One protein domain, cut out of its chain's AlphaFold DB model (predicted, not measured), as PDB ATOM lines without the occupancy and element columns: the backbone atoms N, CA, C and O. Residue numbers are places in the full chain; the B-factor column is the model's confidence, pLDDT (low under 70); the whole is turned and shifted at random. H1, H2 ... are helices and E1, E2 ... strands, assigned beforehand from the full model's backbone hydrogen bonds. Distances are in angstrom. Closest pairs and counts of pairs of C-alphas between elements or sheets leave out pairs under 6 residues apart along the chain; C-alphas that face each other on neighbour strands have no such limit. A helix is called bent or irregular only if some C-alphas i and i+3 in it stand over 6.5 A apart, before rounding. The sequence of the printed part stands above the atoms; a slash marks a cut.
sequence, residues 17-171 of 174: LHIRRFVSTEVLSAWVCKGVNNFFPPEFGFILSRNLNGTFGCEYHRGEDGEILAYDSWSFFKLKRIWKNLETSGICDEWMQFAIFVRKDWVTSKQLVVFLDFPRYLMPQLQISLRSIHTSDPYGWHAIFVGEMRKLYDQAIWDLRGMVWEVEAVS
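AT A GLANCE: This is residues 17 to 171 of the 174 residues of an uncharacterized protein of Penicillium digitatum (strain Pd1 / CECT 20795) (UniProt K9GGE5). A long, twisted sheet of five strands has one long helix, H4, running along one face, and residues 164 to 171 of H4 stick out at its end. H2 covers part of the opposite face, H1 only grazes the sheet, and H3 packs on H4. The printed part has 155 residues, with E1 H1 H2 E2 E3 E4 E5 H3 H4 along it; the mixed sheet runs E1 E5 E4 E3 E2, and the class is mixed, helices and strands. It is loose, with a radius of gyration of the C-alphas of 18.6 A and spans of 69 by 34 by 23 A.

IN THESE COORDINATES: The sheet holds E3, residues 68 to 84, 50.5 A long, E4, 91 to 105, 46.2 A, E2, 54 to 62, 27.1 A, E5, 111 to 116, and E1, 19 to 23, which begins at C-alpha 19 (278.326, 384.535, 177.339). The helices are H1, 25 to 32, H2, 42 to 48, H3, 120 to 129, and H4, 138 to 171, 50.0 A, ending at C-alpha 171 (313.703, 395.738, 215.838). H3 is irregular, with C-alphas 121 and 124 7.1 A apart.

HOW THE PARTS SIT: E2 E3 E4 E5 form a meander, each strand the antiparallel neighbour of the one before, with N 59 and O 72 at 2.8 A, N 77 and O 98 at 2.9 A, and N 114 and O 101 at 2.8 A. E1 is parallel to E5, with N 115 and O 21 at 2.9 A. H4 is over E4 and E3 at a height over the sheet of 8.4 A; its closest C-alphas to E3 are Ala 156 and Arg 81, 5.0 A. H2, on the opposite face, is over E3 at 9.0 A. H3 touches H4, whose residues 144 to 148 alone take part, at a steep tilt of 46 degrees, opposite ways; the closest C-alphas are Ser 129 and Ile 144, 6.6 A. Every O i to N i+4 pair is within hydrogen-bond range in H1 and H2, but 4 of 6 in H3 and 27 of 30 in H4.

THE WHOLE: The C-alphas farthest apart, Asp 65 and Val 170, are 69.1 A apart. The printed part has no cut and no long link. The pLDDT is under 70 at residues 17 to 38, 49, 51 and 171.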
ATOM      1  N   LEU A  17     275.847 379.365 172.941       33.72
ATOM      2  CA  LEU A  17     276.051 380.763 173.331       33.72
ATOM      3  C   LEU A  17     276.406 380.862 174.829       33.72
ATOM      4  O   LEU A  17     275.585 381.266 175.648       33.72
ATOM      5  N   HIS A  18     277.630 380.476 175.187       48.59
ATOM      6  CA  HIS A  18     278.233 380.824 176.471       48.59
ATOM      7  C   HIS A  18     278.617 382.299 176.431       48.59
ATOM      8  O   HIS A  18     279.525 382.693 175.698       48.59
ATOM      9  N   ILE A  19     277.937 383.132 177.214       51.72
ATOM     10  CA  ILE A  19     278.326 384.535 177.339       51.72
ATOM     11  C   ILE A  19     279.235 384.641 178.561       51.72
ATOM     12  O   ILE A  19     278.772 384.571 179.697       51.72
ATOM     13  N   ARG A  20     280.537 384.792 178.307       54.59
ATOM     14  CA  ARG A  20     281.536 385.140 179.320       54.59
ATOM     15  C   ARG A  20     281.705 386.652 179.307       54.59
ATOM     16  O   ARG A  20     282.001 387.215 178.252       54.59
ATOM     17  N   ARG A  21     281.502 387.315 180.444       60.44
ATOM     18  CA  ARG A  21     281.728 388.763 180.556       60.44
ATOM     19  C   ARG A  21     282.694 389.074 181.680       60.44
ATOM     20  O   ARG A  21     282.548 388.557 182.780       60.44
ATOM     21  N   PHE A  22     283.638 389.948 181.373       55.22
ATOM     22  CA  PHE A  22     284.498 390.603 182.345       55.22
ATOM     23  C   PHE A  22     284.007 392.037 182.441       55.22
ATOM     24  O   PHE A  22     283.965 392.742 181.431       55.22
ATOM     25  N   VAL A  23     283.541 392.430 183.618       61.22
ATOM     26  CA  VAL A  23     282.886 393.723 183.839       61.22
ATOM     27  C   VAL A  23     283.449 394.311 185.125       61.22
ATOM     28  O   VAL A  23     283.690 393.560 186.066       61.22
ATOM     29  N   SER A  24     283.691 395.621 185.181       58.56
ATOM     30  CA  SER A  24     284.010 396.247 186.466       58.56
ATOM     31  C   SER A  24     282.748 396.431 187.304       58.56
ATOM     32  O   SER A  24     281.650 396.567 186.755       58.56
ATOM     33  N   THR A  25     282.879 396.479 188.625       57.66
ATOM     34  CA  THR A  25     281.756 396.812 189.517       57.66
ATOM     35  C   THR A  25     281.139 398.171 189.191       57.66
ATOM     36  O   THR A  25     279.922 398.303 189.258       57.66
ATOM     37  N   GLU A  26     281.930 399.142 188.729       57.94
ATOM     38  CA  GLU A  26     281.457 400.448 188.241       57.94
ATOM     39  C   GLU A  26     280.576 400.340 186.986       57.94
ATOM     40  O   GLU A  26     279.545 400.998 186.860       57.94
ATOM     41  N   VAL A  27     280.954 399.479 186.035       57.00
ATOM     42  CA  VAL A  27     280.142 399.243 184.833       57.00
ATOM     43  C   VAL A  27     278.880 398.462 185.194       57.00
ATOM     44  O   VAL A  27     277.817 398.716 184.626       57.00
ATOM     45  N   LEU A  28     278.972 397.539 186.155       60.44
ATOM     46  CA  LEU A  28     277.823 396.782 186.637       60.44
ATOM     47  C   LEU A  28     276.839 397.664 187.415       60.44
ATOM     48  O   LEU A  28     275.634 397.551 187.206       60.44
ATOM     49  N   SER A  29     277.324 398.576 188.258       56.91
ATOM     50  CA  SER A  29     276.481 399.522 188.994       56.91
ATOM     51  C   SER A  29     275.782 400.490 188.040       56.91
ATOM     52  O   SER A  29     274.577 400.701 188.157       56.91
ATOM     53  N   ALA A  30     276.471 400.963 186.995       55.56
ATOM     54  CA  ALA A  30     275.854 401.736 185.919       55.56
ATOM     55  C   ALA A  30     274.802 400.938 185.117       55.56
ATOM     56  O   ALA A  30     273.866 401.531 184.578       55.56
ATOM     57  N   TRP A  31     274.931 399.609 185.024       54.00
ATOM     58  CA  TRP A  31     273.927 398.721 184.419       54.00
ATOM     59  C   TRP A  31     272.704 398.527 185.317       54.00
ATOM     60  O   TRP A  31     271.577 398.617 184.831       54.00
ATOM     61  N   VAL A  32     272.911 398.305 186.615       54.41
ATOM     62  CA  VAL A  32     271.831 398.164 187.603       54.41
ATOM     63  C   VAL A  32     271.021 399.464 187.697       54.41
ATOM     64  O   VAL A  32     269.798 399.431 187.584       54.41
ATOM     65  N   CYS A  33     271.684 400.625 187.750       47.12
ATOM     66  CA  CYS A  33     271.031 401.941 187.787       47.12
ATOM     67  C   CYS A  33     270.223 402.287 186.519       47.12
ATOM     68  O   CYS A  33     269.378 403.177 186.562       47.12
ATOM     69  N   LYS A  34     270.443 401.594 185.391       46.50
ATOM     70  CA  LYS A  34     269.689 401.788 184.135       46.50
ATOM     71  C   LYS A  34     268.383 400.982 184.059       46.50
ATOM     72  O   LYS A  34     267.803 400.873 182.983       46.50
ATOM     73  N   GLY A  35     267.904 400.441 185.180       42.62
ATOM     74  CA  GLY A  35     266.588 399.804 185.262       42.62
ATOM     75  C   GLY A  35     266.576 398.315 184.915       42.62
ATOM     76  O   GLY A  35     265.513 397.756 184.661       42.62
ATOM     77  N   VAL A  36     267.727 397.636 184.951       48.75
ATOM     78  CA  VAL A  36     267.768 396.166 184.908       48.75
ATOM     79  C   VAL A  36     267.515 395.609 186.318       48.75
ATOM     80  O   VAL A  36     268.343 394.897 186.881       48.75
ATOM     81  N   ASN A  37     266.377 395.969 186.917       48.62
ATOM     82  CA  ASN A  37     266.113 395.760 188.347       48.62
ATOM     83  C   ASN A  37     265.958 394.293 188.788       48.62
ATOM     84  O   ASN A  37     265.898 394.049 189.982       48.62
ATOM     85  N   ASN A  38     265.966 393.318 187.873       61.06
ATOM     86  CA  ASN A  38     265.732 391.903 188.197       61.06
ATOM     87  C   ASN A  38     266.790 390.951 187.612       61.06
ATOM     88  O   ASN A  38     266.550 389.750 187.498       61.06
ATOM     89  N   PHE A  39     267.939 391.452 187.143       71.94
ATOM     90  CA  PHE A  39     268.907 390.555 186.504       71.94
ATOM     91  C   PHE A  39     269.720 389.740 187.499       71.94
ATOM     92  O   PHE A  39     269.980 388.575 187.223       71.94
ATOM     93  N   PHE A  40     270.113 390.330 188.622       78.31
ATOM     94  CA  PHE A  40     270.830 389.635 189.684       78.31
ATOM     95  C   PHE A  40     269.897 389.398 190.876       78.31
ATOM     96  O   PHE A  40     269.023 390.235 191.109       78.31
ATOM     97  N   PRO A  41     270.108 388.314 191.642       82.00
ATOM     98  CA  PRO A  41     269.467 388.126 192.937       82.00
ATOM     99  C   PRO A  41     269.627 389.364 193.834       82.00
ATOM    100  O   PRO A  41     270.712 389.964 193.838       82.00
ATOM    101  N   PRO A  42     268.604 389.757 194.614       80.94
ATOM    102  CA  PRO A  42     268.704 390.879 195.549       80.94
ATOM    103  C   PRO A  42     269.917 390.766 196.486       80.94
ATOM    104  O   PRO A  42     270.637 391.745 196.709       80.94
ATOM    105  N   GLU A  43     270.209 389.556 196.964       80.50
ATOM    106  CA  GLU A  43     271.343 389.242 197.831       80.50
ATOM    107  C   GLU A  43     272.685 389.538 197.151       80.50
ATOM    108  O   GLU A  43     273.607 390.038 197.796       80.50
ATOM    109  N   PHE A  44     272.799 389.292 195.843       81.50
ATOM    110  CA  PHE A  44     274.013 389.570 195.074       81.50
ATOM    111  C   PHE A  44     274.324 391.072 195.040       81.50
ATOM    112  O   PHE A  44     275.457 391.485 195.296       81.50
ATOM    113  N   GLY A  45     273.307 391.898 194.767       73.62
ATOM    114  CA  GLY A  45     273.431 393.358 194.782       73.62
ATOM    115  C   GLY A  45     273.759 393.901 196.173       73.62
ATOM    116  O   GLY A  45     274.625 394.764 196.324       73.62
ATOM    117  N   PHE A  46     273.124 393.345 197.207       75.06
ATOM    118  CA  PHE A  46     273.413 393.703 198.592       75.06
ATOM    119  C   PHE A  46     274.876 393.424 198.961       75.06
ATOM    120  O   PHE A  46     275.551 394.297 199.511       75.06
ATOM    121  N   ILE A  47     275.395 392.247 198.608       76.62
ATOM    122  CA  ILE A  47     276.781 391.847 198.881       76.62
ATOM    123  C   ILE A  47     277.782 392.748 198.157       76.62
ATOM    124  O   ILE A  47     278.755 393.171 198.777       76.62
ATOM    125  N   LEU A  48     277.532 393.080 196.884       70.62
ATOM    126  CA  LEU A  48     278.385 393.984 196.100       70.62
ATOM    127  C   LEU A  48     278.652 395.311 196.818       70.62
ATOM    128  O   LEU A  48     279.753 395.850 196.721       70.62
ATOM    129  N   SER A  49     277.652 395.822 197.540       69.38
ATOM    130  CA  SER A  49     277.723 397.100 198.254       69.38
ATOM    131  C   SER A  49     278.347 397.022 199.654       69.38
ATOM    132  O   SER A  49     278.537 398.054 200.299       69.38
ATOM    133  N   ARG A  50     278.672 395.821 200.156       70.19
ATOM    134  CA  ARG A  50     279.185 395.619 201.517       70.19
ATOM    135  C   ARG A  50     280.674 395.308 201.559       70.19
ATOM    136  O   ARG A  50     281.232 394.649 200.696       70.19
ATOM    137  N   ASN A  51     281.305 395.714 202.658       68.62
ATOM    138  CA  ASN A  51     282.696 395.397 202.964       68.62
ATOM    139  C   ASN A  51     282.826 394.012 203.636       68.62
ATOM    140  O   ASN A  51     283.169 393.923 204.812       68.62
ATOM    141  N   LEU A  52     282.479 392.939 202.919       74.06
ATOM    142  CA  LEU A  52     282.632 391.560 203.403       74.06
ATOM    143  C   LEU A  52     283.964 390.965 202.921       74.06
ATOM    144  O   LEU A  52     284.370 391.201 201.786       74.06
ATOM    145  N   ASN A  53     284.626 390.157 203.757       79.25
ATOM    146  CA  ASN A  53     285.888 389.486 203.392       79.25
ATOM    147  C   ASN A  53     285.697 388.432 202.286       79.25
ATOM    148  O   ASN A  53     286.593 388.164 201.489       79.25
ATOM    149  N   GLY A  54     284.505 387.851 202.225       84.56
ATOM    150  CA  GLY A  54     284.090 386.935 201.182       84.56
ATOM    151  C   GLY A  54     282.715 386.370 201.493       84.56
ATOM    152  O   GLY A  54     282.249 386.429 202.632       84.56
ATOM    153  N   THR A  55     282.042 385.863 200.470       89.94
ATOM    154  CA  THR A  55     280.747 385.201 200.626       89.94
ATOM    155  C   THR A  55     280.448 384.339 199.413       89.94
ATOM    156  O   THR A  55     280.917 384.611 198.308       89.94
ATOM    157  N   PHE A  56     279.662 383.299 199.637       92.25
ATOM    158  CA  PHE A  56     279.113 382.441 198.607       92.25
ATOM    159  C   PHE A  56     277.598 382.412 198.774       92.25
ATOM    160  O   PHE A  56     277.097 382.379 199.898       92.25
ATOM    161  N   GLY A  57     276.873 382.394 197.665       92.06
ATOM    162  CA  GLY A  57     275.433 382.204 197.688       92.06
ATOM    163  C   GLY A  57     274.936 381.529 196.425       92.06
ATOM    164  O   GLY A  57     275.619 381.496 195.398       92.06
ATOM    165  N   CYS A  58     273.741 380.963 196.525       93.69
ATOM    166  CA  CYS A  58     273.036 380.407 195.391       93.69
ATOM    167  C   CYS A  58     271.526 380.465 195.588       93.69
ATOM    168  O   CYS A  58     271.041 380.405 196.717       93.69
ATOM    169  N   GLU A  59     270.798 380.516 194.482       92.31
ATOM    170  CA  GLU A  59     269.345 380.604 194.457       92.31
ATOM    171  C   GLU A  59     268.786 379.749 193.316       92.31
ATOM    172  O   GLU A  59     269.317 379.750 192.203       92.31
ATOM    173  N   TYR A  60     267.715 379.005 193.598       91.19
ATOM    174  CA  TYR A  60     266.954 378.272 192.588       91.19
ATOM    175  C   TYR A  60     265.700 379.054 192.226       91.19
ATOM    176  O   TYR A  60     264.900 379.385 193.098       91.19
ATOM    177  N   HIS A  61     265.487 379.243 190.931       89.31
ATOM    178  CA  HIS A  61     264.278 379.839 190.378       89.31
ATOM    179  C   HIS A  61     263.349 378.719 189.937       89.31
ATOM    180  O   HIS A  61     263.717 377.919 189.070       89.31
ATOM    181  N   ARG A  62     262.168 378.644 190.553       91.62
ATOM    182  CA  ARG A  62     261.161 377.621 190.260       91.62
ATOM    183  C   ARG A  62     259.956 378.218 189.549       91.62
ATOM    184  O   ARG A  62     259.631 379.380 189.790       91.62
ATOM    185  N   GLY A  63     259.338 377.439 188.671       88.50
ATOM    186  CA  GLY A  63     258.075 377.805 188.048       88.50
ATOM    187  C   GLY A  63     256.886 377.503 188.953       88.50
ATOM    188  O   GLY A  63     257.037 377.154 190.128       88.50
ATOM    189  N   GLU A  64     255.687 377.690 188.407       89.94
ATOM    190  CA  GLU A  64     254.433 377.494 189.140       89.94
ATOM    191  C   GLU A  64     254.191 376.024 189.504       89.94
ATOM    192  O   GLU A  64     253.525 375.749 190.503       89.94
ATOM    193  N   ASP A  65     254.745 375.082 188.733       91.06
ATOM    194  CA  ASP A  65     254.603 373.646 188.989       91.06
ATOM    195  C   ASP A  65     255.686 373.093 189.942       91.06
ATOM    196  O   ASP A  65     255.604 371.955 190.415       91.06
ATOM    197  N   GLY A  66     256.653 373.940 190.313       87.88
ATOM    198  CA  GLY A  66     257.748 373.623 191.223       87.88
ATOM    199  C   GLY A  66     259.000 373.088 190.524       87.88
ATOM    200  O   GLY A  66     260.002 372.813 191.207       87.88
ATOM    201  N   GLU A  67     258.973 372.970 189.195       91.25
ATOM    202  CA  GLU A  67     260.112 372.703 188.331       91.25
ATOM    203  C   GLU A  67     261.207 373.763 188.470       91.25
ATOM    204  O   GLU A  67     260.954 374.949 188.657       91.25
ATOM    205  N   ILE A  68     262.466 373.341 188.362       89.31
ATOM    206  CA  ILE A  68     263.609 374.255 188.421       89.31
ATOM    207  C   ILE A  68     263.840 374.841 187.025       89.31
ATOM    208  O   ILE A  68     264.276 374.140 186.110       89.31
ATOM    209  N   LEU A  69     263.596 376.142 186.879       89.69
ATOM    210  CA  LEU A  69     263.755 376.880 185.626       89.69
ATOM    211  C   LEU A  69     265.176 377.424 185.461       89.69
ATOM    212  O   LEU A  69     265.763 377.345 184.377       89.69
ATOM    213  N   ALA A  70     265.745 377.965 186.539       89.31
ATOM    214  CA  ALA A  70     267.082 378.547 186.539       89.31
ATOM    215  C   ALA A  70     267.773 378.431 187.901       89.31
ATOM    216  O   ALA A  70     267.151 378.152 188.925       89.31
ATOM    217  N   TYR A  71     269.092 378.599 187.899       91.25
ATOM    218  CA  TYR A  71     269.939 378.544 189.084       91.25
ATOM    219  C   TYR A  71     271.011 379.601 188.994       91.25
ATOM    220  O   TYR A  71     271.775 379.640 188.023       91.25
ATOM    221  N   ASP A  72     271.082 380.401 190.041       92.56
ATOM    222  CA  ASP A  72     272.098 381.411 190.231       92.56
ATOM    223  C   ASP A  72     273.059 380.978 191.318       92.56
ATOM    224  O   ASP A  72     272.669 380.417 192.338       92.56
ATOM    225  N   SER A  73     274.334 381.272 191.119       93.88
ATOM    226  CA  SER A  73     275.353 381.121 192.147       93.88
ATOM    227  C   SER A  73     276.407 382.198 192.011       93.88
ATOM    228  O   SER A  73     276.714 382.659 190.910       93.88
ATOM    229  N   TRP A  74     276.978 382.602 193.135       93.25
ATOM    230  CA  TRP A  74     277.979 383.651 193.177       93.25
ATOM    231  C   TRP A  74     279.019 383.406 194.258       93.25
ATOM    232  O   TRP A  74     278.709 382.868 195.316       93.25
ATOM    233  N   SER A  75     280.243 383.854 193.993       93.00
ATOM    234  CA  SER A  75     281.309 383.932 194.991       93.00
ATOM    235  C   SER A  75     281.930 385.317 194.976       93.00
ATOM    236  O   SER A  75     282.173 385.867 193.902       93.00
ATOM    237  N   PHE A  76     282.237 385.837 196.157       91.25
ATOM    238  CA  PHE A  76     282.950 387.089 196.379       91.25
ATOM    239  C   PHE A  76     284.189 386.832 197.225       91.25
ATOM    240  O   PHE A  76     284.119 386.111 198.221       91.25
ATOM    241  N   PHE A  77     285.294 387.480 196.867       89.94
ATOM    242  CA  PHE A  77     286.538 387.469 197.630       89.94
ATOM    243  C   PHE A  77     287.075 388.882 197.749       89.94
ATOM    244  O   PHE A  77     287.165 389.592 196.748       89.94
ATOM    245  N   LYS A  78     287.487 389.270 198.955       88.81
ATOM    246  CA  LYS A  78     288.124 390.557 199.199       88.81
ATOM    247  C   LYS A  78     289.549 390.369 199.691       88.81
ATOM    248  O   LYS A  78     289.782 389.750 200.720       88.81
ATOM    249  N   LEU A  79     290.494 390.939 198.960       89.62
ATOM    250  CA  LEU A  79     291.917 390.815 199.227       89.62
ATOM    251  C   LEU A  79     292.494 392.188 199.559       89.62
ATOM    252  O   LEU A  79     292.328 393.128 198.782       89.62
ATOM    253  N   LYS A  80     293.203 392.293 200.687       90.25
ATOM    254  CA  LYS A  80     294.132 393.400 200.920       90.25
ATOM    255  C   LYS A  80     295.524 392.950 200.511       90.25
ATOM    256  O   LYS A  80     296.001 391.929 201.004       90.25
ATOM    257  N   ARG A  81     296.181 393.721 199.657       90.44
ATOM    258  CA  ARG A  81     297.586 393.525 199.313       90.44
ATOM    259  C   ARG A  81     298.387 394.697 199.855       90.44
ATOM    260  O   ARG A  81     297.976 395.839 199.688       90.44
ATOM    261  N   ILE A  82     299.504 394.407 200.511       91.19
ATOM    262  CA  ILE A  82     300.459 395.401 201.003       91.19
ATOM    263  C   ILE A  82     301.830 394.964 200.509       91.19
ATOM    264  O   ILE A  82     302.196 393.807 200.700       91.19
ATOM    265  N   TRP A  83     302.566 395.860 199.861       91.31
ATOM    266  CA  TRP A  83     303.885 395.555 199.314       91.31
ATOM    267  C   TRP A  83     304.773 396.796 199.295       91.31
ATOM    268  O   TRP A  83     304.294 397.928 199.367       91.31
ATOM    269  N   LYS A  84     306.082 396.586 199.167       87.44
ATOM    270  CA  LYS A  84     307.043 397.669 198.957       87.44
ATOM    271  C   LYS A  84     307.135 397.999 197.479       87.44
ATOM    272  O   LYS A  84     307.382 397.114 196.659       87.44
ATOM    273  N   ASN A  85     306.995 399.268 197.132       85.25
ATOM    274  CA  ASN A  85     307.362 399.725 195.804       85.25
ATOM    275  C   ASN A  85     308.883 399.907 195.746       85.25
ATOM    276  O   ASN A  85     309.445 400.733 196.460       85.25
ATOM    277  N   LEU A  86     309.544 399.123 194.897       82.06
ATOM    278  CA  LEU A  86     311.000 399.144 194.753       82.06
ATOM    279  C   LEU A  86     311.520 400.450 194.134       82.06
ATOM    280  O   LEU A  86     312.664 400.817 194.379       82.06
ATOM    281  N   GLU A  87     310.694 401.166 193.371       84.69
ATOM    282  CA  GLU A  87     311.075 402.423 192.719       84.69
ATOM    283  C   GLU A  87     311.009 403.608 193.685       84.69
ATOM    284  O   GLU A  87     311.893 404.459 193.694       84.69
ATOM    285  N   THR A  88     309.973 403.664 194.528       82.94
ATOM    286  CA  THR A  88     309.760 404.785 195.460       82.94
ATOM    287  C   THR A  88     310.216 404.487 196.886       82.94
ATOM    288  O   THR A  88     310.191 405.378 197.731       82.94
ATOM    289  N   SER A  89     310.602 403.239 197.179       77.94
ATOM    290  CA  SER A  89     310.842 402.716 198.536       77.94
ATOM    291  C   SER A  89     309.662 402.902 199.505       77.94
ATOM    292  O   SER A  89     309.813 402.710 200.711       77.94
ATOM    293  N   GLY A  90     308.485 403.262 198.987       84.44
ATOM    294  CA  GLY A  90     307.269 403.473 199.758       84.44
ATOM    295  C   GLY A  90     306.485 402.183 199.972       84.44
ATOM    296  O   GLY A  90     306.601 401.222 199.207       84.44
ATOM    297  N   ILE A  91     305.651 402.181 201.010       86.62
ATOM    298  CA  ILE A  91     304.663 401.126 201.242       86.62
ATOM    299  C   ILE A  91     303.448 401.424 200.366       86.62
ATOM    300  O   ILE A  91     302.883 402.514 200.433       86.62
ATOM    301  N   CYS A  92     303.049 400.453 199.555       88.19
ATOM    302  CA  CYS A  92     301.813 400.482 198.793       88.19
ATOM    303  C   CYS A  92     300.799 399.539 199.428       88.19
ATOM    304  O   CYS A  92     301.154 398.447 199.881       88.19
ATOM    305  N   ASP A  93     299.532 399.940 199.424       88.44
ATOM    306  CA  ASP A  93     298.428 399.057 199.748       88.44
ATOM    307  C   ASP A  93     297.262 399.207 198.774       88.44
ATOM    308  O   ASP A  93     297.019 400.264 198.196       88.44
ATOM    309  N   GLU A  94     296.552 398.103 198.569       86.69
ATOM    310  CA  GLU A  94     295.406 398.030 197.674       86.69
ATOM    311  C   GLU A  94     294.360 397.077 198.254       86.69
ATOM    312  O   GLU A  94     294.679 395.984 198.736       86.69
ATOM    313  N   TRP A  95     293.094 397.484 198.178       86.25
ATOM    314  CA  TRP A  95     291.952 396.608 198.403       86.25
ATOM    315  C   TRP A  95     291.341 396.215 197.066       86.25
ATOM    316  O   TRP A  95     290.906 397.073 196.306       86.25
ATOM    317  N   MET A  96     291.237 394.914 196.828       85.62
ATOM    318  CA  MET A  96     290.595 394.355 195.645       85.62
ATOM    319  C   MET A  96     289.390 393.517 196.066       85.62
ATOM    320  O   MET A  96     289.440 392.809 197.074       85.62
ATOM    321  N   GLN A  97     288.307 393.579 195.296       85.25
ATOM    322  CA  GLN A  97     287.124 392.747 195.491       85.25
ATOM    323  C   GLN A  97     286.797 392.045 194.184       85.25
ATOM    324  O   GLN A  97     286.422 392.688 193.217       85.25
ATOM    325  N   PHE A  98     286.914 390.728 194.167       88.50
ATOM    326  CA  PHE A  98     286.659 389.907 192.994       88.50
ATOM    327  C   PHE A  98     285.345 389.175 193.170       88.50
ATOM    328  O   PHE A  98     285.054 388.684 194.263       88.50
ATOM    329  N   ALA A  99     284.582 389.027 192.090       89.38
ATOM    330  CA  ALA A  99     283.413 388.165 192.131       89.38
ATOM    331  C   ALA A  99     283.235 387.341 190.864       89.38
ATOM    332  O   ALA A  99     283.685 387.706 189.778       89.38
ATOM    333  N   ILE A 100     282.525 386.233 191.017       90.69
ATOM    334  CA  ILE A 100     281.980 385.457 189.913       90.69
ATOM    335  C   ILE A 100     280.484 385.281 190.138       90.69
ATOM    336  O   ILE A 100     280.046 385.024 191.257       90.69
ATOM    337  N   PHE A 101     279.710 385.409 189.069       91.06
ATOM    338  CA  PHE A 101     278.292 385.086 189.017       91.06
ATOM    339  C   PHE A 101     278.051 384.085 187.893       91.06
ATOM    340  O   PHE A 101     278.510 384.281 186.765       91.06
ATOM    341  N   VAL A 102     277.316 383.023 188.194       91.38
ATOM    342  CA  VAL A 102     276.958 381.966 187.255       91.38
ATOM    343  C   VAL A 102     275.449 381.804 187.286       91.38
ATOM    344  O   VAL A 102     274.895 381.472 188.329       91.38
ATOM    345  N   ARG A 103     274.809 381.977 186.129       90.44
ATOM    346  CA  ARG A 103     273.404 381.623 185.914       90.44
ATOM    347  C   ARG A 103     273.316 380.460 184.946       90.44
ATOM    348  O   ARG A 103     273.811 380.549 183.818       90.44
ATOM    349  N   LYS A 104     272.652 379.390 185.362       89.25
ATOM    350  CA  LYS A 104     272.219 378.294 184.498       89.25
ATOM    351  C   LYS A 104     270.723 378.437 184.258       89.25
ATOM    352  O   LYS A 104     269.956 378.506 185.205       89.25
ATOM    353  N   ASP A 105     270.328 378.479 182.996       87.50
ATOM    354  CA  ASP A 105     268.930 378.490 182.575       87.50
ATOM    355  C   ASP A 105     268.651 377.155 181.877       87.50
ATOM    356  O   ASP A 105     269.275 376.836 180.855       87.50
ATOM    357  N   TRP A 106     267.777 376.339 182.467       85.44
ATOM    358  CA  TRP A 106     267.428 375.025 181.926       85.44
ATOM    359  C   TRP A 106     266.417 375.124 180.789       85.44
ATOM    360  O   TRP A 106     266.531 374.362 179.829       85.44
ATOM    361  N   VAL A 107     265.520 376.112 180.829       84.12
ATOM    362  CA  VAL A 107     264.513 376.355 179.785       84.12
ATOM    363  C   VAL A 107     265.190 376.674 178.458       84.12
ATOM    364  O   VAL A 107     264.883 376.085 177.424       84.12
ATOM    365  N   THR A 108     266.164 377.584 178.474       82.56
ATOM    366  CA  THR A 108     266.893 377.973 177.261       82.56
ATOM    367  C   THR A 108     268.163 377.158 177.034       82.56
ATOM    368  O   THR A 108     268.839 377.345 176.018       82.56
ATOM    369  N   SER A 109     268.509 376.267 177.971       82.12
ATOM    370  CA  SER A 109     269.781 375.535 178.017       82.12
ATOM    371  C   SER A 109     271.024 376.440 177.977       82.12
ATOM    372  O   SER A 109     272.125 375.988 177.646       82.12
ATOM    373  N   LYS A 110     270.885 377.725 178.327       82.75
ATOM    374  CA  LYS A 110     271.978 378.706 178.310       82.75
ATOM    375  C   LYS A 110     272.689 378.774 179.653       82.75
ATOM    376  O   LYS A 110     272.148 378.437 180.702       82.75
ATOM    377  N   GLN A 111     273.934 379.232 179.605       85.44
ATOM    378  CA  GLN A 111     274.715 379.549 180.791       85.44
ATOM    379  C   GLN A 111     275.374 380.911 180.610       85.44
ATOM    380  O   GLN A 111     276.007 381.185 179.585       85.44
ATOM    381  N   LEU A 112     275.221 381.750 181.623       85.94
ATOM    382  CA  LEU A 112     275.877 383.038 181.740       85.94
ATOM    383  C   LEU A 112     276.929 382.943 182.837       85.94
ATOM    384  O   LEU A 112     276.633 382.473 183.933       85.94
ATOM    385  N   VAL A 113     278.130 383.438 182.547       87.75
ATOM    386  CA  VAL A 113     279.200 383.556 183.537       87.75
ATOM    387  C   VAL A 113     279.766 384.965 183.484       87.75
ATOM    388  O   VAL A 113     280.196 385.442 182.429       87.75
ATOM    389  N   VAL A 114     279.758 385.637 184.627       86.69
ATOM    390  CA  VAL A 114     280.247 387.005 184.781       86.69
ATOM    391  C   VAL A 114     281.356 387.007 185.817       86.69
ATOM    392  O   VAL A 114     281.144 386.570 186.940       86.69
ATOM    393  N   PHE A 115     282.523 387.516 185.440       87.12
ATOM    394  CA  PHE A 115     283.622 387.816 186.350       87.12
ATOM    395  C   PHE A 115     283.645 389.326 186.597       87.12
ATOM    396  O   PHE A 115     283.655 390.108 185.639       87.12
ATOM    397  N   LEU A 116     283.648 389.728 187.864       84.94
ATOM    398  CA  LEU A 116     283.689 391.121 188.293       84.94
ATOM    399  C   LEU A 116     285.056 391.468 188.861       84.94
ATOM    400  O   LEU A 116     285.594 390.705 189.666       84.94
ATOM    401  N   ASP A 117     285.591 392.604 188.405       81.94
ATOM    402  CA  ASP A 117     286.865 393.195 188.849       81.94
ATOM    403  C   ASP A 117     288.068 392.234 188.804       81.94
ATOM    404  O   ASP A 117     289.076 392.427 189.476       81.94
ATOM    405  N   PHE A 118     287.989 391.186 187.979       82.44
ATOM    406  CA  PHE A 118     289.054 390.197 187.870       82.44
ATOM    407  C   PHE A 118     290.330 390.822 187.272       82.44
ATOM    408  O   PHE A 118     290.240 391.511 186.246       82.44
ATOM    409  N   PRO A 119     291.528 390.562 187.833       78.31
ATOM    410  CA  PRO A 119     292.742 391.219 187.374       78.31
ATOM    411  C   PRO A 119     293.080 390.844 185.933       78.31
ATOM    412  O   PRO A 119     293.204 389.666 185.588       78.31
ATOM    413  N   ARG A 120     293.294 391.854 185.081       78.75
ATOM    414  CA  ARG A 120     293.563 391.646 183.646       78.75
ATOM    415  C   ARG A 120     294.778 390.755 183.389       78.75
ATOM    416  O   ARG A 120     294.755 389.947 182.467       78.75
ATOM    417  N   TYR A 121     295.810 390.870 184.221       78.31
ATOM    418  CA  TYR A 121     297.032 390.080 184.087       78.31
ATOM    419  C   TYR A 121     296.832 388.585 184.384       78.31
ATOM    420  O   TYR A 121     297.633 387.783 183.915       78.31
ATOM    421  N   LEU A 122     295.766 388.201 185.102       78.19
ATOM    422  CA  LEU A 122     295.404 386.798 185.346       78.19
ATOM    423  C   LEU A 122     294.451 386.219 184.295       78.19
ATOM    424  O   LEU A 122     294.150 385.023 184.310       78.19
ATOM    425  N   MET A 123     293.918 387.054 183.397       80.12
ATOM    426  CA  MET A 123     292.950 386.602 182.397       80.12
ATOM    427  C   MET A 123     293.490 385.487 181.495       80.12
ATOM    428  O   MET A 123     292.718 384.567 181.221       80.12
ATOM    429  N   PRO A 124     294.763 385.495 181.043       83.94
ATOM    430  CA  PRO A 124     295.293 384.403 180.228       83.94
ATOM    431  C   PRO A 124     295.270 383.055 180.958       83.94
ATOM    432  O   PRO A 124     294.830 382.057 180.388       83.94
ATOM    433  N   GLN A 125     295.687 383.024 182.227       82.50
ATOM    434  CA  GLN A 125     295.705 381.807 183.042       82.50
ATOM    435  C   GLN A 125     294.285 381.312 183.294       82.50
ATOM    436  O   GLN A 125     293.990 380.143 183.051       82.50
ATOM    437  N   LEU A 126     293.383 382.221 183.676       82.81
ATOM    438  CA  LEU A 126     291.973 381.900 183.836       82.81
ATOM    439  C   LEU A 126     291.413 381.296 182.542       82.81
ATOM    440  O   LEU A 126     290.824 380.224 182.577       82.81
ATOM    441  N   GLN A 127     291.636 381.919 181.381       83.25
ATOM    442  CA  GLN A 127     291.137 381.419 180.096       83.25
ATOM    443  C   GLN A 127     291.608 379.999 179.767       83.25
ATOM    444  O   GLN A 127     290.832 379.245 179.175       83.25
ATOM    445  N   ILE A 128     292.836 379.635 180.143       85.44
ATOM    446  CA  ILE A 128     293.355 378.270 180.001       85.44
ATOM    447  C   ILE A 128     292.581 377.327 180.923       85.44
ATOM    448  O   ILE A 128     292.013 376.345 180.441       85.44
ATOM    449  N   SER A 129     292.483 377.660 182.213       82.94
ATOM    450  CA  SER A 129     291.761 376.862 183.209       82.94
ATOM    451  C   SER A 129     290.298 376.642 182.786       82.94
ATOM    452  O   SER A 129     289.806 375.512 182.789       82.94
ATOM    453  N   LEU A 130     289.625 377.682 182.280       82.12
ATOM    454  CA  LEU A 130     288.230 377.641 181.821       82.12
ATOM    455  C   LEU A 130     287.964 376.706 180.623       82.12
ATOM    456  O   LEU A 130     286.797 376.499 180.282       82.12
ATOM    457  N   ARG A 131     288.989 376.175 179.941       81.19
ATOM    458  CA  ARG A 131     288.804 375.169 178.873       81.19
ATOM    459  C   ARG A 131     288.469 373.784 179.423       81.19
ATOM    460  O   ARG A 131     287.901 372.979 178.698       81.19
ATOM    461  N   SER A 132     288.817 373.523 180.682       78.75
ATOM    462  CA  SER A 132     288.596 372.230 181.341       78.75
ATOM    463  C   SER A 132     287.210 372.087 181.980       78.75
ATOM    464  O   SER A 132     286.843 370.993 182.400       78.75
ATOM    465  N   ILE A 133     286.428 373.171 182.056       82.44
ATOM    466  CA  ILE A 133     285.134 373.160 182.746       82.44
ATOM    467  C   ILE A 133     284.101 372.403 181.927       82.44
ATOM    468  O   ILE A 133     283.790 372.770 180.790       82.44
ATOM    469  N   HIS A 134     283.470 371.424 182.567       78.19
ATOM    470  CA  HIS A 134     282.234 370.874 182.052       78.19
ATOM    471  C   HIS A 134     281.079 371.840 182.343       78.19
ATOM    472  O   HIS A 134     280.706 372.076 183.485       78.19
ATOM    473  N   THR A 135     280.493 372.416 181.295       70.88
ATOM    474  CA  THR A 135     279.476 373.479 181.393       70.88
ATOM    475  C   THR A 135     278.149 373.043 182.026       70.88
ATOM    476  O   THR A 135     277.274 373.881 182.255       70.88
ATOM    477  N   SER A 136     277.958 371.742 182.254       73.25
ATOM    478  CA  SER A 136     276.827 371.195 183.008       73.25
ATOM    479  C   SER A 136     276.978 371.408 184.515       73.25
ATOM    480  O   SER A 136     275.962 371.485 185.197       73.25
ATOM    481  N   ASP A 137     278.209 371.564 185.012       81.19
ATOM    482  CA  ASP A 137     278.500 371.803 186.419       81.19
ATOM    483  C   ASP A 137     278.627 373.316 186.693       81.19
ATOM    484  O   ASP A 137     279.594 373.955 186.258       81.19
ATOM    485  N   PRO A 138     277.661 373.935 187.396       77.19
ATOM    486  CA  PRO A 138     277.751 375.345 187.749       77.19
ATOM    487  C   PRO A 138     278.861 375.628 188.777       77.19
ATOM    488  O   PRO A 138     279.368 376.750 188.807       77.19
ATOM    489  N   TYR A 139     279.288 374.638 189.569       88.06
ATOM    490  CA  TYR A 139     280.309 374.800 190.608       88.06
ATOM    491  C   TYR A 139     281.737 374.737 190.067       88.06
ATOM    492  O   TYR A 139     282.627 375.375 190.634       88.06
ATOM    493  N   GLY A 140     281.961 374.077 188.927       89.75
ATOM    494  CA  GLY A 140     283.261 374.056 188.255       89.75
ATOM    495  C   GLY A 140     283.810 375.458 187.961       89.75
ATOM    496  O   GLY A 140     285.004 375.710 188.113       89.75
ATOM    497  N   TRP A 141     282.937 376.416 187.634       90.06
ATOM    498  CA  TRP A 141     283.311 377.824 187.460       90.06
ATOM    499  C   TRP A 141     283.856 378.457 188.738       90.06
ATOM    500  O   TRP A 141     284.876 379.149 188.694       90.06
ATOM    501  N   HIS A 142     283.211 378.188 189.875       92.38
ATOM    502  CA  HIS A 142     283.652 378.672 191.182       92.38
ATOM    503  C   HIS A 142     284.966 378.020 191.594       92.38
ATOM    504  O   HIS A 142     285.863 378.721 192.043       92.38
ATOM    505  N   ALA A 143     285.126 376.713 191.375       92.25
ATOM    506  CA  ALA A 143     286.358 376.001 191.708       92.25
ATOM    507  C   ALA A 143     287.578 376.580 190.971       92.25
ATOM    508  O   ALA A 143     288.612 376.842 191.588       92.25
ATOM    509  N   ILE A 144     287.447 376.851 189.667       90.12
ATOM    510  CA  ILE A 144     288.525 377.479 188.894       90.12
ATOM    511  C   ILE A 144     288.792 378.903 189.370       90.12
ATOM    512  O   ILE A 144     289.947 379.284 189.560       90.12
ATOM    513  N   PHE A 145     287.735 379.682 189.588       89.81
ATOM    514  CA  PHE A 145     287.864 381.047 190.079       89.81
ATOM    515  C   PHE A 145     288.585 381.102 191.433       89.81
ATOM    516  O   PHE A 145     289.545 381.857 191.580       89.81
ATOM    517  N   VAL A 146     288.199 380.249 192.383       91.75
ATOM    518  CA  VAL A 146     288.856 380.098 193.690       91.75
ATOM    519  C   VAL A 146     290.318 379.690 193.531       91.75
ATOM    520  O   VAL A 146     291.175 380.225 194.231       91.75
ATOM    521  N   GLY A 147     290.624 378.787 192.599       91.12
ATOM    522  CA  GLY A 147     291.998 378.387 192.300       91.12
ATOM    523  C   GLY A 147     292.883 379.560 191.869       91.12
ATOM    524  O   GLY A 147     294.023 379.664 192.318       91.12
ATOM    525  N   GLU A 148     292.361 380.476 191.049       88.06
ATOM    526  CA  GLU A 148     293.088 381.691 190.659       88.06
ATOM    527  C   GLU A 148     293.152 382.720 191.797       88.06
ATOM    528  O   GLU A 148     294.200 383.330 192.010       88.06
ATOM    529  N   MET A 149     292.081 382.872 192.583       89.88
ATOM    530  CA  MET A 149     292.082 383.743 193.765       89.88
ATOM    531  C   MET A 149     293.114 383.296 194.795       89.88
ATOM    532  O   MET A 149     293.850 384.126 195.318       89.88
ATOM    533  N   ARG A 150     293.237 381.989 195.042       91.44
ATOM    534  CA  ARG A 150     294.230 381.437 195.968       91.44
ATOM    535  C   ARG A 150     295.646 381.919 195.645       91.44
ATOM    536  O   ARG A 150     296.357 382.316 196.558       91.44
ATOM    537  N   LYS A 151     296.034 381.958 194.367       90.12
ATOM    538  CA  LYS A 151     297.366 382.433 193.950       90.12
ATOM    539  C   LYS A 151     297.597 383.903 194.321       90.12
ATOM    540  O   LYS A 151     298.697 384.262 194.726       90.12
ATOM    541  N   LEU A 152     296.565 384.745 194.206       89.62
ATOM    542  CA  LEU A 152     296.637 386.151 194.622       89.62
ATOM    543  C   LEU A 152     296.779 386.297 196.133       89.62
ATOM    544  O   LEU A 152     297.561 387.123 196.595       89.62
ATOM    545  N   TYR A 153     296.030 385.497 196.894       91.50
ATOM    546  CA  TYR A 153     296.136 385.474 198.349       91.50
ATOM    547  C   TYR A 153     297.523 385.018 198.797       91.50
ATOM    548  O   TYR A 153     298.134 385.685 199.628       91.50
ATOM    549  N   ASP A 154     298.043 383.939 198.204       93.75
ATOM    550  CA  ASP A 154     299.388 383.441 198.487       93.75
ATOM    551  C   ASP A 154     300.424 384.549 198.233       93.75
ATOM    552  O   ASP A 154     301.240 384.840 199.106       93.75
ATOM    553  N   GLN A 155     300.345 385.242 197.090       91.94
ATOM    554  CA  GLN A 155     301.245 386.358 196.788       91.94
ATOM    555  C   GLN A 155     301.119 387.512 197.794       91.94
ATOM    556  O   GLN A 155     302.132 388.017 198.267       91.94
ATOM    557  N   ALA A 156     299.899 387.920 198.150       92.06
ATOM    558  CA  ALA A 156     299.683 389.013 199.096       92.06
ATOM    559  C   ALA A 156     300.233 388.699 200.497       92.06
ATOM    560  O   ALA A 156     300.763 389.591 201.160       92.06
ATOM    561  N   ILE A 157     300.143 387.439 200.934       93.62
ATOM    562  CA  ILE A 157     300.740 386.978 202.194       93.62
ATOM    563  C   ILE A 157     302.266 387.069 202.125       93.62
ATOM    564  O   ILE A 157     302.891 387.536 203.078       93.62
ATOM    565  N   TRP A 158     302.876 386.648 201.014       93.94
ATOM    566  CA  TRP A 158     304.327 386.743 200.837       93.94
ATOM    567  C   TRP A 158     304.822 388.187 200.784       93.94
ATOM    568  O   TRP A 158     305.817 388.503 201.437       93.94
ATOM    569  N   ASP A 159     304.104 389.066 200.085       92.50
ATOM    570  CA  ASP A 159     304.423 390.494 200.027       92.50
ATOM    571  C   ASP A 159     304.368 391.125 201.428       92.50
ATOM    572  O   ASP A 159     305.310 391.798 201.851       92.50
ATOM    573  N   LEU A 160     303.308 390.831 202.193       92.62
ATOM    574  CA  LEU A 160     303.170 391.290 203.575       92.62
ATOM    575  C   LEU A 160     304.280 390.733 204.475       92.62
ATOM    576  O   LEU A 160     304.835 391.461 205.294       92.62
ATOM    577  N   ARG A 161     304.629 389.452 204.328       91.31
ATOM    578  CA  ARG A 161     305.696 388.823 205.115       91.31
ATOM    579  C   ARG A 161     307.051 389.481 204.862       91.31
ATOM    580  O   ARG A 161     307.805 389.664 205.813       91.31
ATOM    581  N   GLY A 162     307.349 389.846 203.615       87.62
ATOM    582  CA  GLY A 162     308.559 390.600 203.280       87.62
ATOM    583  C   GLY A 162     308.639 391.916 204.055       87.62
ATOM    584  O   GLY A 162     309.672 392.218 204.646       87.62
ATOM    585  N   MET A 163     307.520 392.642 204.144       87.44
ATOM    586  CA  MET A 163     307.428 393.883 204.922       87.44
ATOM    587  C   MET A 163     307.656 393.667 206.420       87.44
ATOM    588  O   MET A 163     308.391 394.427 207.046       87.44
ATOM    589  N   VAL A 164     307.027 392.639 207.000       87.69
ATOM    590  CA  VAL A 164     307.171 392.330 208.433       87.69
ATOM    591  C   VAL A 164     308.620 391.985 208.767       87.69
ATOM    592  O   VAL A 164     309.151 392.506 209.743       87.69
ATOM    593  N   TRP A 165     309.287 391.189 207.926       86.75
ATOM    594  CA  TRP A 165     310.684 390.820 208.151       86.75
ATOM    595  C   TRP A 165     311.608 392.046 208.169       86.75
ATOM    596  O   TRP A 165     312.465 392.142 209.044       86.75
ATOM    597  N   GLU A 166     311.427 393.020 207.275       82.38
ATOM    598  CA  GLU A 166     312.232 394.251 207.315       82.38
ATOM    599  C   GLU A 166     312.090 394.990 208.657       82.38
ATOM    600  O   GLU A 166     313.085 395.437 209.227       82.38
ATOM    601  N   VAL A 167     310.870 395.076 209.197       82.50
ATOM    602  CA  VAL A 167     310.611 395.723 210.494       82.50
ATOM    603  C   VAL A 167     311.209 394.916 211.648       82.50
ATOM    604  O   VAL A 167     311.842 395.486 212.538       82.50
ATOM    605  N   GLU A 168     311.044 393.595 211.644       80.44
ATOM    606  CA  GLU A 168     311.588 392.713 212.682       80.44
ATOM    607  C   GLU A 168     313.120 392.724 212.694       80.44
ATOM    608  O   GLU A 168     313.728 392.791 213.761       80.44
ATOM    609  N   ALA A 169     313.754 392.734 211.519       77.06
ATOM    610  CA  ALA A 169     315.204 392.815 211.388       77.06
ATOM    611  C   ALA A 169     315.764 394.112 211.987       77.06
ATOM    612  O   ALA A 169     316.816 394.087 212.618       77.06
ATOM    613  N   VAL A 170     315.052 395.233 211.836       72.06
ATOM    614  CA  VAL A 170     315.412 396.511 212.470       72.06
ATOM    615  C   VAL A 170     315.150 396.483 213.980       72.06
ATOM    616  O   VAL A 170     315.918 397.055 214.750       72.06
ATOM    617  N   SER A 171     314.097 395.793 214.422       63.88
ATOM    618  CA  SER A 171     313.703 395.738 215.838       63.88
ATOM    619  C   SER A 171     314.610 394.845 216.695       63.88
ATOM    620  O   SER A 171     314.653 395.025 217.905       63.88
TER     621      SER A 171